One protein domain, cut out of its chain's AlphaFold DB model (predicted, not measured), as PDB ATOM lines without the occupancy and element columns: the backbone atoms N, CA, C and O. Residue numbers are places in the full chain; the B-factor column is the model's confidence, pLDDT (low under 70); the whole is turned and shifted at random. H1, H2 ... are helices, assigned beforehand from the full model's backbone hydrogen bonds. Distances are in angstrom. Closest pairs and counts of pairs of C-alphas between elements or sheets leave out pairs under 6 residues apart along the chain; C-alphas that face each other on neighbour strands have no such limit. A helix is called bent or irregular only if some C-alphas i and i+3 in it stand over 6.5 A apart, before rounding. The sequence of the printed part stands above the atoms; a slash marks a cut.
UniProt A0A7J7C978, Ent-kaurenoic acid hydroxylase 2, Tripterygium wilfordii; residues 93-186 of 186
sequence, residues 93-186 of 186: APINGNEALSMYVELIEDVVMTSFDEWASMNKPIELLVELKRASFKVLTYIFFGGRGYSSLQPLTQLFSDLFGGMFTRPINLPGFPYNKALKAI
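AT A GLANCE: This is residues 93 to 186 of the 186 residues of the protein "Ent-kaurenoic acid hydroxylase 2" of Tripterygium wilfordii (UniProt A0A7J7C978). Four helices follow one another in a loose row: the long H1 stands on one side with H2 folded back beside it as a hairpin, H3 leads away from H2, and the short H4 packs on the far part of H3. The turn of the hairpin sticks out with residues 120 to 127, of which 120 and 121 belong to H1. The printed part has 94 residues with four named helices, H1 H2 H3 H4 along the chain, and no named strand; the class is all helix. The whole is loose, with a radius of gyration of the C-alphas of 16.1 A and spans of 44 by 42 by 23 A.

IN THESE COORDINATES: H1, residues 98 to 121, is the longest helix at 34.6 A, from C-alpha 98 at (1.979, -0.961, 26.881) to C-alpha 121 at (-32.248, 3.170, 30.295). H2, residues 128 to 145, measures 25.5 A. H3, residues 150 to 167, measures 25.9 A; it is irregular, with C-alphas 151 and 154 8.2 A apart, and has a kink of 28 degrees near residue 157. H4, residues 178 to 184, measures 10.0 A and ends with C-alpha 184 at (-11.162, 30.784, 41.380).

HOW THE PARTS SIT: H1 touches H2 with residues 104 to 115 alone; the closest C-alphas, of Ile 108 and Val 139, are 6.3 A apart. This helical hairpin runs opposite ways at a steep tilt of 38 degrees, only just beyond shallow. H2 and H3 only just touch, with 3 pairs of C-alphas within 8 A, the closest those of Phe 137 and Thr 157 at 7.2 A. H3 touches H4 with residues 159 to 167 alone, at a steep tilt of 50 degrees, opposite ways; the closest C-alphas, of Leu 163 and Ala 182, are 4.1 A apart. H1 is apart from H3 and H4, and H2 from H4. Every O i to N i+4 pair is within hydrogen-bond range in H2 and H4; in H1 19 of 20 are, in H3 12 of 14.

THE WHOLE: The farthest C-alphas, of Glu 99 and Leu 174, are 46.0 A apart. The printed part has no cut and no long link; the link from H2 to H3 is tight. The mean pLDDT of the printed part is 84.8; residues 147 to 154 are under 70.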
ATOM      1  N   ALA A  93       4.957   8.940  32.496       79.38
ATOM      2  CA  ALA A  93       5.269   7.540  32.791       79.38
ATOM      3  C   ALA A  93       4.059   6.699  33.258       79.38
ATOM      4  O   ALA A  93       3.958   5.564  32.807       79.38
ATOM      5  N   PRO A  94       3.120   7.211  34.081       75.50
ATOM      6  CA  PRO A  94       1.949   6.432  34.490       75.50
ATOM      7  C   PRO A  94       0.922   6.234  33.373       75.50
ATOM      8  O   PRO A  94       0.144   5.297  33.435       75.50
ATOM      9  N   ILE A  95       0.905   7.115  32.367       79.06
ATOM     10  CA  ILE A  95      -0.131   7.150  31.321       79.06
ATOM     11  C   ILE A  95       0.352   6.668  29.950       79.06
ATOM     12  O   ILE A  95      -0.445   6.539  29.026       79.06
ATOM     13  N   ASN A  96       1.651   6.401  29.812       78.00
ATOM     14  CA  ASN A  96       2.272   5.917  28.587       78.00
ATOM     15  C   ASN A  96       2.946   4.566  28.822       78.00
ATOM     16  O   ASN A  96       3.567   4.338  29.854       78.00
ATOM     17  N   GLY A  97       2.912   3.714  27.800       81.81
ATOM     18  CA  GLY A  97       3.536   2.392  27.817       81.81
ATOM     19  C   GLY A  97       2.501   1.275  27.749       81.81
ATOM     20  O   GLY A  97       1.356   1.452  28.154       81.81
ATOM     21  N   ASN A  98       2.906   0.127  27.206       82.00
ATOM     22  CA  ASN A  98       1.979  -0.961  26.881       82.00
ATOM     23  C   ASN A  98       1.224  -1.489  28.105       82.00
ATOM     24  O   ASN A  98       0.039  -1.776  27.997       82.00
ATOM     25  N   GLU A  99       1.881  -1.588  29.260       81.69
ATOM     26  CA  GLU A  99       1.265  -2.090  30.494       81.69
ATOM     27  C   GLU A  99       0.171  -1.144  31.011       81.69
ATOM     28  O   GLU A  99      -0.967  -1.561  31.208       81.69
ATOM     29  N   ALA A 100       0.486   0.151  31.132       80.88
ATOM     30  CA  ALA A 100      -0.478   1.171  31.534       80.88
ATOM     31  C   ALA A 100      -1.660   1.252  30.555       80.88
ATOM     32  O   ALA A 100      -2.815   1.224  30.969       80.88
ATOM     33  N   LEU A 101      -1.375   1.280  29.247       84.69
ATOM     34  CA  LEU A 101      -2.408   1.330  28.213       84.69
ATOM     35  C   LEU A 101      -3.310   0.092  28.231       84.69
ATOM     36  O   LEU A 101      -4.514   0.248  28.075       84.69
ATOM     37  N   SER A 102      -2.761  -1.103  28.462       85.38
ATOM     38  CA  SER A 102      -3.562  -2.335  28.531       85.38
ATOM     39  C   SER A 102      -4.574  -2.276  29.679       85.38
ATOM     40  O   SER A 102      -5.749  -2.545  29.459       85.38
ATOM     41  N   MET A 103      -4.155  -1.818  30.866       83.94
ATOM     42  CA  MET A 103      -5.074  -1.614  31.996       83.94
ATOM     43  C   MET A 103      -6.136  -0.545  31.707       83.94
ATOM     44  O   MET A 103      -7.287  -0.676  32.120       83.94
ATOM     45  N   TYR A 104      -5.772   0.533  31.008       86.94
ATOM     46  CA  TYR A 104      -6.719   1.607  30.708       86.94
ATOM     47  C   TYR A 104      -7.733   1.244  29.633       86.94
ATOM     48  O   TYR A 104      -8.834   1.779  29.679       86.94
ATOM     49  N   VAL A 105      -7.406   0.355  28.693       90.50
ATOM     50  CA  VAL A 105      -8.370  -0.101  27.681       90.50
ATOM     51  C   VAL A 105      -9.557  -0.789  28.349       90.50
ATOM     52  O   VAL A 105     -10.687  -0.381  28.100       90.50
ATOM     53  N   GLU A 106      -9.304  -1.742  29.250       88.56
ATOM     54  CA  GLU A 106     -10.363  -2.453  29.983       88.56
ATOM     55  C   GLU A 106     -11.212  -1.489  30.827       88.56
ATOM     56  O   GLU A 106     -12.440  -1.531  30.799       88.56
ATOM     57  N   LEU A 107     -10.564  -0.552  31.525       89.38
ATOM     58  CA  LEU A 107     -11.246   0.491  32.291       89.38
ATOM     59  C   LEU A 107     -12.131   1.390  31.411       89.38
ATOM     60  O   LEU A 107     -13.243   1.743  31.799       89.38
ATOM     61  N   ILE A 108     -11.607   1.845  30.271       92.00
ATOM     62  CA  ILE A 108     -12.338   2.727  29.357       92.00
ATOM     63  C   ILE A 108     -13.550   1.989  28.800       92.00
ATOM     64  O   ILE A 108     -14.629   2.574  28.750       92.00
ATOM     65  N   GLU A 109     -13.379   0.727  28.412       93.50
ATOM     66  CA  GLU A 109     -14.465  -0.121  27.930       93.50
ATOM     67  C   GLU A 109     -15.571  -0.251  28.983       93.50
ATOM     68  O   GLU A 109     -16.719   0.068  28.685       93.50
ATOM     69  N   ASP A 110     -15.225  -0.592  30.225       91.69
ATOM     70  CA  ASP A 110     -16.187  -0.709  31.329       91.69
ATOM     71  C   ASP A 110     -16.964   0.598  31.576       91.69
ATOM     72  O   ASP A 110     -18.197   0.607  31.656       91.69
ATOM     73  N   VAL A 111     -16.262   1.739  31.613       90.94
ATOM     74  CA  VAL A 111     -16.891   3.056  31.801       90.94
ATOM     75  C   VAL A 111     -17.821   3.404  30.639       90.94
ATOM     76  O   VAL A 111     -18.902   3.954  30.870       90.94
ATOM     77  N   VAL A 112     -17.417   3.125  29.398       92.62
ATOM     78  CA  VAL A 112     -18.217   3.421  28.201       92.62
ATOM     79  C   VAL A 112     -19.452   2.529  28.144       92.62
ATOM     80  O   VAL A 112     -20.549   3.056  27.969       92.62
ATOM     81  N   MET A 113     -19.299   1.220  28.353       95.25
ATOM     82  CA  MET A 113     -20.408   0.263  28.341       95.25
ATOM     83  C   MET A 113     -21.433   0.586  29.426       95.25
ATOM     84  O   MET A 113     -22.611   0.760  29.122       95.25
ATOM     85  N   THR A 114     -20.978   0.813  30.662       92.81
ATOM     86  CA  THR A 114     -21.862   1.211  31.767       92.81
ATOM     87  C   THR A 114     -22.583   2.525  31.466       92.81
ATOM     88  O   THR A 114     -23.772   2.668  31.742       92.81
ATOM     89  N   SER A 115     -21.887   3.500  30.870       91.81
ATOM     90  CA  SER A 115     -22.511   4.780  30.514       91.81
ATOM     91  C   SER A 115     -23.551   4.613  29.397       91.81
ATOM     92  O   SER A 115     -24.601   5.244  29.458       91.81
ATOM     93  N   PHE A 116     -23.315   3.743  28.410       93.31
ATOM     94  CA  PHE A 116     -24.310   3.433  27.381       93.31
ATOM     95  C   PHE A 116     -25.548   2.744  27.952       93.31
ATOM     96  O   PHE A 116     -26.656   3.144  27.594       93.31
ATOM     97  N   ASP A 117     -25.384   1.786  28.863       94.44
ATOM     98  CA  ASP A 117     -26.509   1.129  29.534       94.44
ATOM     99  C   ASP A 117     -27.329   2.133  30.363       94.44
ATOM    100  O   ASP A 117     -28.560   2.171  30.272       94.44
ATOM    101  N   GLU A 118     -26.653   3.020  31.107       91.88
ATOM    102  CA  GLU A 118     -27.285   4.129  31.834       91.88
ATOM    103  C   GLU A 118     -28.107   5.002  30.876       91.88
ATOM    104  O   GLU A 118     -29.293   5.230  31.116       91.88
ATOM    105  N   TRP A 119     -27.513   5.468  29.777       93.56
ATOM    106  CA  TRP A 119     -28.178   6.356  28.822       93.56
ATOM    107  C   TRP A 119     -29.329   5.682  28.077       93.56
ATOM    108  O   TRP A 119     -30.365   6.311  27.882       93.56
ATOM    109  N   ALA A 120     -29.181   4.412  27.699       92.38
ATOM    110  CA  ALA A 120     -30.231   3.635  27.047       92.38
ATOM    111  C   ALA A 120     -31.433   3.405  27.978       92.38
ATOM    112  O   ALA A 120     -32.576   3.382  27.522       92.38
ATOM    113  N   SER A 121     -31.188   3.280  29.287       94.06
ATOM    114  CA  SER A 121     -32.248   3.170  30.295       94.06
ATOM    115  C   SER A 121     -32.966   4.497  30.581       94.06
ATOM    116  O   SER A 121     -34.082   4.503  31.112       94.06
ATOM    117  N   MET A 122     -32.361   5.638  30.227       90.81
ATOM    118  CA  MET A 122     -33.007   6.937  30.374       90.81
ATOM    119  C   MET A 122     -34.115   7.068  29.331       90.81
ATOM    120  O   MET A 122     -33.869   7.293  28.153       90.81
ATOM    121  N   ASN A 123     -35.369   7.014  29.775       90.12
ATOM    122  CA  ASN A 123     -36.533   7.222  28.909       90.12
ATOM    123  C   ASN A 123     -36.746   8.712  28.543       90.12
ATOM    124  O   ASN A 123     -37.856   9.239  28.622       90.12
ATOM    125  N   LYS A 124     -35.662   9.434  28.234       93.00
ATOM    126  CA  LYS A 124     -35.646  10.855  27.872       93.00
ATOM    127  C   LYS A 124     -34.461  11.165  26.948       93.00
ATOM    128  O   LYS A 124     -33.442  10.482  27.027       93.00
ATOM    129  N   PRO A 125     -34.544  12.229  26.133       93.50
ATOM    130  CA  PRO A 125     -33.396  12.708  25.377       93.50
ATOM    131  C   PRO A 125     -32.211  13.044  26.291       93.50
ATOM    132  O   PRO A 125     -32.389  13.616  27.370       93.50
ATOM    133  N   ILE A 126     -31.008  12.718  25.824       92.81
ATOM    134  CA  ILE A 126     -29.742  13.062  26.475       92.81
ATOM    135  C   ILE A 126     -29.004  14.120  25.655       92.81
ATOM    136  O   ILE A 126     -29.074  14.139  24.425       92.81
ATOM    137  N   GLU A 127     -28.239  14.973  26.329       92.88
ATOM    138  CA  GLU A 127     -27.275  15.844  25.664       92.88
ATOM    139  C   GLU A 127     -25.952  15.085  25.501       92.88
ATOM    140  O   GLU A 127     -25.133  15.024  26.418       92.88
ATOM    141  N   LEU A 128     -25.753  14.478  24.326       90.31
ATOM    142  CA  LEU A 128     -24.651  13.538  24.074       90.31
ATOM    143  C   LEU A 128     -23.272  14.115  24.430       90.31
ATOM    144  O   LEU A 128     -22.456  13.432  25.037       90.31
ATOM    145  N   LEU A 129     -23.008  15.382  24.095       89.12
ATOM    146  CA  LEU A 129     -21.725  16.019  24.395       89.12
ATOM    147  C   LEU A 129     -21.466  16.128  25.906       89.12
ATOM    148  O   LEU A 129     -20.332  15.944  26.349       89.12
ATOM    149  N   VAL A 130     -22.497  16.433  26.698       86.94
ATOM    150  CA  VAL A 130     -22.390  16.529  28.162       86.94
ATOM    151  C   VAL A 130     -22.113  15.159  28.760       86.94
ATOM    152  O   VAL A 130     -21.220  15.015  29.596       86.94
ATOM    153  N   GLU A 131     -22.827  14.143  28.294       89.38
ATOM    154  CA  GLU A 131     -22.682  12.788  28.806       89.38
ATOM    155  C   GLU A 131     -21.347  12.138  28.393       89.38
ATOM    156  O   GLU A 131     -20.671  11.536  29.229       89.38
ATOM    157  N   LEU A 132     -20.855  12.383  27.172       91.00
ATOM    158  CA  LEU A 132     -19.505  11.978  26.750       91.00
ATOM    159  C   LEU A 132     -18.402  12.663  27.570       91.00
ATOM    160  O   LEU A 132     -17.417  12.021  27.949       91.00
ATOM    161  N   LYS A 133     -18.562  13.957  27.885       86.88
ATOM    162  CA  LYS A 133     -17.640  14.673  28.785       86.88
ATOM    163  C   LYS A 133     -17.646  14.054  30.179       86.88
ATOM    164  O   LYS A 133     -16.578  13.858  30.752       86.88
ATOM    165  N   ARG A 134     -18.824  13.697  30.704       86.00
ATOM    166  CA  ARG A 134     -18.971  13.025  32.002       86.00
ATOM    167  C   ARG A 134     -18.272  11.663  32.013       86.00
ATOM    168  O   ARG A 134     -17.513  11.393  32.939       86.00
ATOM    169  N   ALA A 135     -18.470  10.835  30.986       89.19
ATOM    170  CA  ALA A 135     -17.798   9.539  30.857       89.19
ATOM    171  C   ALA A 135     -16.267   9.692  30.768       89.19
ATOM    172  O   ALA A 135     -15.532   9.059  31.525       89.19
ATOM    173  N   SER A 136     -15.781  10.621  29.939       89.69
ATOM    174  CA  SER A 136     -14.345  10.934  29.829       89.69
ATOM    175  C   SER A 136     -13.755  11.398  31.166       89.69
ATOM    176  O   SER A 136     -12.631  11.048  31.524       89.69
ATOM    177  N   PHE A 137     -14.528  12.163  31.940       86.50
ATOM    178  CA  PHE A 137     -14.126  12.635  33.259       86.50
ATOM    179  C   PHE A 137     -14.034  11.507  34.300       86.50
ATOM    180  O   PHE A 137     -13.111  11.511  35.121       86.50
ATOM    181  N   LYS A 138     -14.943  10.516  34.247       85.62
ATOM    182  CA  LYS A 138     -14.868   9.291  35.068       85.62
ATOM    183  C   LYS A 138     -13.536   8.564  34.811       85.62
ATOM    184  O   LYS A 138     -12.804   8.297  35.764       85.62
ATOM    185  N   VAL A 139     -13.178   8.350  33.538       88.00
ATOM    186  CA  VAL A 139     -11.894   7.736  33.137       88.00
ATOM    187  C   VAL A 139     -10.709   8.540  33.674       88.00
ATOM    188  O   VAL A 139      -9.836   7.991  34.343       88.00
ATOM    189  N   LEU A 140     -10.689   9.855  33.433       85.69
ATOM    190  CA  LEU A 140      -9.591  10.728  33.852       85.69
ATOM    191  C   LEU A 140      -9.372  10.689  35.371       85.69
ATOM    192  O   LEU A 140      -8.239  10.599  35.843       85.69
ATOM    193  N   THR A 141     -10.464  10.723  36.137       82.50
ATOM    194  CA  THR A 141     -10.399  10.668  37.600       82.50
ATOM    195  C   THR A 141      -9.852   9.325  38.069       82.50
ATOM    196  O   THR A 141      -9.031   9.284  38.982       82.50
ATOM    197  N   TYR A 142     -10.243   8.224  37.431       82.81
ATOM    198  CA  TYR A 142      -9.692   6.918  37.768       82.81
ATOM    199  C   TYR A 142      -8.181   6.860  37.507       82.81
ATOM    200  O   TYR A 142      -7.436   6.435  38.387       82.81
ATOM    201  N   ILE A 143      -7.725   7.344  36.347       82.31
ATOM    202  CA  ILE A 143      -6.302   7.357  35.974       82.31
ATOM    203  C   ILE A 143      -5.465   8.143  36.995       82.31
ATOM    204  O   ILE A 143      -4.411   7.672  37.416       82.31
ATOM    205  N   PHE A 144      -5.927   9.323  37.419       79.19
ATOM    206  CA  PHE A 144      -5.155  10.184  38.322       79.19
ATOM    207  C   PHE A 144      -5.312   9.859  39.813       79.19
ATOM    208  O   PHE A 144      -4.381  10.104  40.578       79.19
ATOM    209  N   PHE A 145      -6.459   9.320  40.241       78.56
ATOM    210  CA  PHE A 145      -6.778   9.104  41.660       78.56
ATOM    211  C   PHE A 145      -6.970   7.624  42.040       78.56
ATOM    212  O   PHE A 145      -7.329   7.318  43.178       78.56
ATOM    213  N   GLY A 146      -6.728   6.687  41.116       74.44
ATOM    214  CA  GLY A 146      -6.737   5.245  41.385       74.44
ATOM    215  C   GLY A 146      -8.094   4.709  41.849       74.44
ATOM    216  O   GLY A 146      -8.154   3.879  42.754       74.44
ATOM    217  N   GLY A 147      -9.194   5.247  41.308       64.88
ATOM    218  CA  GLY A 147     -10.567   4.825  41.627       64.88
ATOM    219  C   GLY A 147     -11.082   5.219  43.022       64.88
ATOM    220  O   GLY A 147     -12.262   5.024  43.322       64.88
ATOM    221  N   ARG A 148     -10.250   5.822  43.883       57.72
ATOM    222  CA  ARG A 148     -10.647   6.299  45.217       57.72
ATOM    223  C   ARG A 148     -11.150   7.741  45.135       57.72
ATOM    224  O   ARG A 148     -10.398   8.676  45.379       57.72
ATOM    225  N   GLY A 149     -12.421   7.936  44.781       56.16
ATOM    226  CA  GLY A 149     -12.984   9.295  44.748       56.16
ATOM    227  C   GLY A 149     -14.359   9.481  44.113       56.16
ATOM    228  O   GLY A 149     -14.673  10.590  43.693       56.16
ATOM    229  N   TYR A 150     -15.196   8.441  44.025       53.84
ATOM    230  CA  TYR A 150     -16.509   8.556  43.372       53.84
ATOM    231  C   TYR A 150     -17.481   9.518  44.076       53.84
ATOM    232  O   TYR A 150     -18.346  10.106  43.430       53.84
ATOM    233  N   SER A 151     -17.325   9.734  45.383       54.91
ATOM    234  CA  SER A 151     -18.258  10.519  46.197       54.91
ATOM    235  C   SER A 151     -18.154  12.044  46.026       54.91
ATOM    236  O   SER A 151     -19.039  12.747  46.506       54.91
ATOM    237  N   SER A 152     -17.146  12.583  45.320       58.16
ATOM    238  CA  SER A 152     -16.981  14.037  45.092       58.16
ATOM    239  C   SER A 152     -16.782  14.447  43.622       58.16
ATOM    240  O   SER A 152     -16.326  15.557  43.335       58.16
ATOM    241  N   LEU A 153     -17.176  13.594  42.667       65.06
ATOM    242  CA  LEU A 153     -16.999  13.852  41.229       65.06
ATOM    243  C   LEU A 153     -17.742  15.095  40.719       65.06
ATOM    244  O   LEU A 153     -17.239  15.768  39.822       65.06
ATOM    245  N   GLN A 154     -18.916  15.426  41.267       66.12
ATOM    246  CA  GLN A 154     -19.705  16.580  40.808       66.12
ATOM    247  C   GLN A 154     -18.992  17.923  41.049       66.12
ATOM    248  O   GLN A 154     -18.815  18.664  40.080       66.12
ATOM    249  N   PRO A 155     -18.528  18.234  42.279       74.50
ATOM    250  CA  PRO A 155     -17.711  19.420  42.527       74.50
ATOM    251  C   PRO A 155     -16.474  19.491  41.627       74.50
ATOM    252  O   PRO A 155     -16.178  20.545  41.071       74.50
ATOM    253  N   LEU A 156     -15.784  18.365  41.427       78.88
ATOM    254  CA  LEU A 156     -14.580  18.326  40.602       78.88
ATOM    255  C   LEU A 156     -14.895  18.580  39.118       78.88
ATOM    256  O   LEU A 156     -14.219  19.376  38.475       78.88
ATOM    257  N   THR A 157     -15.966  17.984  38.592       79.06
ATOM    258  CA  THR A 157     -16.425  18.204  37.209       79.06
ATOM    259  C   THR A 157     -16.737  19.682  36.964       79.06
ATOM    260  O   THR A 157     -16.348  20.234  35.935       79.06
ATOM    261  N   GLN A 158     -17.394  20.343  37.926       83.81
ATOM    262  CA  GLN A 158     -17.704  21.769  37.830       83.81
ATOM    263  C   GLN A 158     -16.431  22.628  37.838       83.81
ATOM    264  O   GLN A 158     -16.295  23.505  36.987       83.81
ATOM    265  N   LEU A 159     -15.471  22.334  38.723       84.50
ATOM    266  CA  LEU A 159     -14.179  23.030  38.765       84.50
ATOM    267  C   LEU A 159     -13.422  22.907  37.437       84.50
ATOM    268  O   LEU A 159     -12.936  23.907  36.911       84.50
ATOM    269  N   PHE A 160     -13.372  21.709  36.848       84.00
ATOM    270  CA  PHE A 160     -12.757  21.512  35.534       84.00
ATOM    271  C   PHE A 160     -13.501  22.257  34.423       84.00
ATOM    272  O   PHE A 160     -12.862  22.852  33.553       84.00
ATOM    273  N   SER A 161     -14.836  22.267  34.454       84.94
ATOM    274  CA  SER A 161     -15.642  23.025  33.496       84.94
ATOM    275  C   SER A 161     -15.356  24.525  33.580       84.94
ATOM    276  O   SER A 161     -15.166  25.169  32.547       84.94
ATOM    277  N   ASP A 162     -15.283  25.089  34.788       88.88
ATOM    278  CA  ASP A 162     -14.968  26.505  34.991       88.88
ATOM    279  C   ASP A 162     -13.523  26.826  34.573       88.88
ATOM    280  O   ASP A 162     -13.287  27.836  33.905       88.88
ATOM    281  N   LEU A 163     -12.566  25.941  34.883       88.19
ATOM    282  CA  LEU A 163     -11.160  26.064  34.490       88.19
ATOM    283  C   LEU A 163     -10.997  26.125  32.962       88.19
ATOM    284  O   LEU A 163     -10.416  27.077  32.434       88.19
ATOM    285  N   PHE A 164     -11.527  25.131  32.241       85.06
ATOM    286  CA  PHE A 164     -11.445  25.076  30.778       85.06
ATOM    287  C   PHE A 164     -12.284  26.171  30.114       85.06
ATOM    288  O   PHE A 164     -11.844  26.762  29.127       85.06
ATOM    289  N   GLY A 165     -13.445  26.501  30.686       85.94
ATOM    290  CA  GLY A 165     -14.323  27.560  30.194       85.94
ATOM    291  C   GLY A 165     -13.689  28.951  30.232       85.94
ATOM    292  O   GLY A 165     -13.989  29.775  29.375       85.94
ATOM    293  N   GLY A 166     -12.780  29.231  31.174       86.56
ATOM    294  CA  GLY A 166     -12.015  30.483  31.184       86.56
ATOM    295  C   GLY A 166     -10.712  30.442  30.383       86.56
ATOM    296  O   GLY A 166     -10.223  31.502  29.981       86.56
ATOM    297  N   MET A 167     -10.173  29.249  30.106       84.69
ATOM    298  CA  MET A 167      -8.843  29.046  29.520       84.69
ATOM    299  C   MET A 167      -8.652  29.718  28.162       84.69
ATOM    300  O   MET A 167      -7.578  30.254  27.921       84.69
ATOM    301  N   PHE A 168      -9.669  29.733  27.298       78.38
ATOM    302  CA  PHE A 168      -9.592  30.307  25.945       78.38
ATOM    303  C   PHE A 168     -10.347  31.637  25.802       78.38
ATOM    304  O   PHE A 168     -10.554  32.135  24.697       78.38
ATOM    305  N   THR A 169     -10.731  32.256  26.921       84.19
ATOM    306  CA  THR A 169     -11.468  33.528  26.921       84.19
ATOM    307  C   THR A 169     -10.541  34.723  27.080       84.19
ATOM    308  O   THR A 169      -9.390  34.581  27.497       84.19
ATOM    309  N   ARG A 170     -11.035  35.928  26.763       84.50
ATOM    310  CA  ARG A 170     -10.293  37.165  27.050       84.50
ATOM    311  C   ARG A 170      -9.961  37.222  28.550       84.50
ATOM    312  O   ARG A 170     -10.871  37.019  29.354       84.50
ATOM    313  N   PRO A 171      -8.712  37.550  28.937       86.56
ATOM    314  CA  PRO A 171      -8.263  37.493  30.326       86.56
ATOM    315  C   PRO A 171      -8.779  38.678  31.162       86.56
ATOM    316  O   PRO A 171      -8.013  39.514  31.637       86.56
ATOM    317  N   ILE A 172     -10.101  38.783  31.306       90.25
ATOM    318  CA  ILE A 172     -10.790  39.841  32.046       90.25
ATOM    319  C   ILE A 172     -11.073  39.325  33.455       90.25
ATOM    320  O   ILE A 172     -11.943  38.481  33.665       90.25
ATOM    321  N   ASN A 173     -10.327  39.834  34.434       92.25
ATOM    322  CA  ASN A 173     -10.465  39.437  35.832       92.25
ATOM    323  C   ASN A 173     -11.516  40.288  36.569       92.25
ATOM    324  O   ASN A 173     -11.187  41.023  37.496       92.25
ATOM    325  N   LEU A 174     -12.774  40.211  36.132       93.94
ATOM    326  CA  LEU A 174     -13.910  40.876  36.777       93.94
ATOM    327  C   LEU A 174     -14.978  39.845  37.177       93.94
ATOM    328  O   LEU A 174     -15.127  38.834  36.483       93.94
ATOM    329  N   PRO A 175     -15.737  40.069  38.268       92.75
ATOM    330  CA  PRO A 175     -16.820  39.172  38.667       92.75
ATOM    331  C   PRO A 175     -17.794  38.898  37.513       92.75
ATOM    332  O   PRO A 175     -18.187  39.810  36.794       92.75
ATOM    333  N   GLY A 176     -18.168  37.629  37.329       88.69
ATOM    334  CA  GLY A 176     -19.081  37.188  36.267       88.69
ATOM    335  C   GLY A 176     -18.403  36.761  34.961       88.69
ATOM    336  O   GLY A 176     -18.992  35.981  34.216       88.69
ATOM    337  N   PHE A 177     -17.154  37.170  34.704       92.69
ATOM    338  CA  PHE A 177     -16.421  36.744  33.507       92.69
ATOM    339  C   PHE A 177     -15.875  35.310  33.645       92.69
ATOM    340  O   PHE A 177     -15.405  34.944  34.728       92.69
ATOM    341  N   PRO A 178     -15.850  34.508  32.558       91.19
ATOM    342  CA  PRO A 178     -15.324  33.139  32.588       91.19
ATOM    343  C   PRO A 178     -13.880  33.052  33.096       91.19
ATOM    344  O   PRO A 178     -13.559  32.183  33.899       91.19
ATOM    345  N   TYR A 179     -13.024  34.004  32.712       90.94
ATOM    346  CA  TYR A 179     -11.639  34.063  33.184       90.94
ATOM    347  C   TYR A 179     -11.530  34.237  34.711       90.94
ATOM    348  O   TYR A 179     -10.697  33.596  35.346       90.94
ATOM    349  N   ASN A 180     -12.396  35.050  35.329       93.88
ATOM    350  CA  ASN A 180     -12.438  35.194  36.791       93.88
ATOM    351  C   ASN A 180     -12.908  33.907  37.483       93.88
ATOM    352  O   ASN A 180     -12.388  33.575  38.545       93.88
ATOM    353  N   LYS A 181     -13.873  33.190  36.892       92.00
ATOM    354  CA  LYS A 181     -14.321  31.888  37.412       92.00
ATOM    355  C   LYS A 181     -13.201  30.851  37.345       92.00
ATOM    356  O   LYS A 181     -12.923  30.223  38.357       92.00
ATOM    357  N   ALA A 182     -12.499  30.758  36.213       91.31
ATOM    358  CA  ALA A 182     -11.355  29.860  36.059       91.31
ATOM    359  C   ALA A 182     -10.244  30.144  37.076       91.31
ATOM    360  O   ALA A 182      -9.707  29.212  37.659       91.31
ATOM    361  N   LEU A 183      -9.939  31.419  37.348       90.25
ATOM    362  CA  LEU A 183      -8.948  31.787  38.368       90.25
ATOM    363  C   LEU A 183      -9.341  31.377  39.794       90.25
ATOM    364  O   LEU A 183      -8.461  31.224  40.633       90.25
ATOM    365  N   LYS A 184     -10.640  31.235  40.080       89.00
ATOM    366  CA  LYS A 184     -11.162  30.784  41.380       89.00
ATOM    367  C   LYS A 184     -11.309  29.265  41.478       89.00
ATOM    368  O   LYS A 184     -11.574  28.767  42.566       89.00
ATOM    369  N   ALA A 185     -11.204  28.557  40.354       84.94
ATOM    370  CA  ALA A 185     -11.311  27.103  40.277       84.94
ATOM    371  C   ALA A 185      -9.956  26.386  40.458       84.94
ATOM    372  O   ALA A 185      -9.912  25.157  40.408       84.94
ATOM    373  N   ILE A 186      -8.874  27.152  40.642       70.88
ATOM    374  CA  ILE A 186      -7.499  26.706  40.923       70.88
ATOM    375  C   ILE A 186      -7.233  26.865  42.417       70.88
ATOM    376  O   ILE A 186      -6.613  25.946  42.997       70.88
TER     377      ILE A 186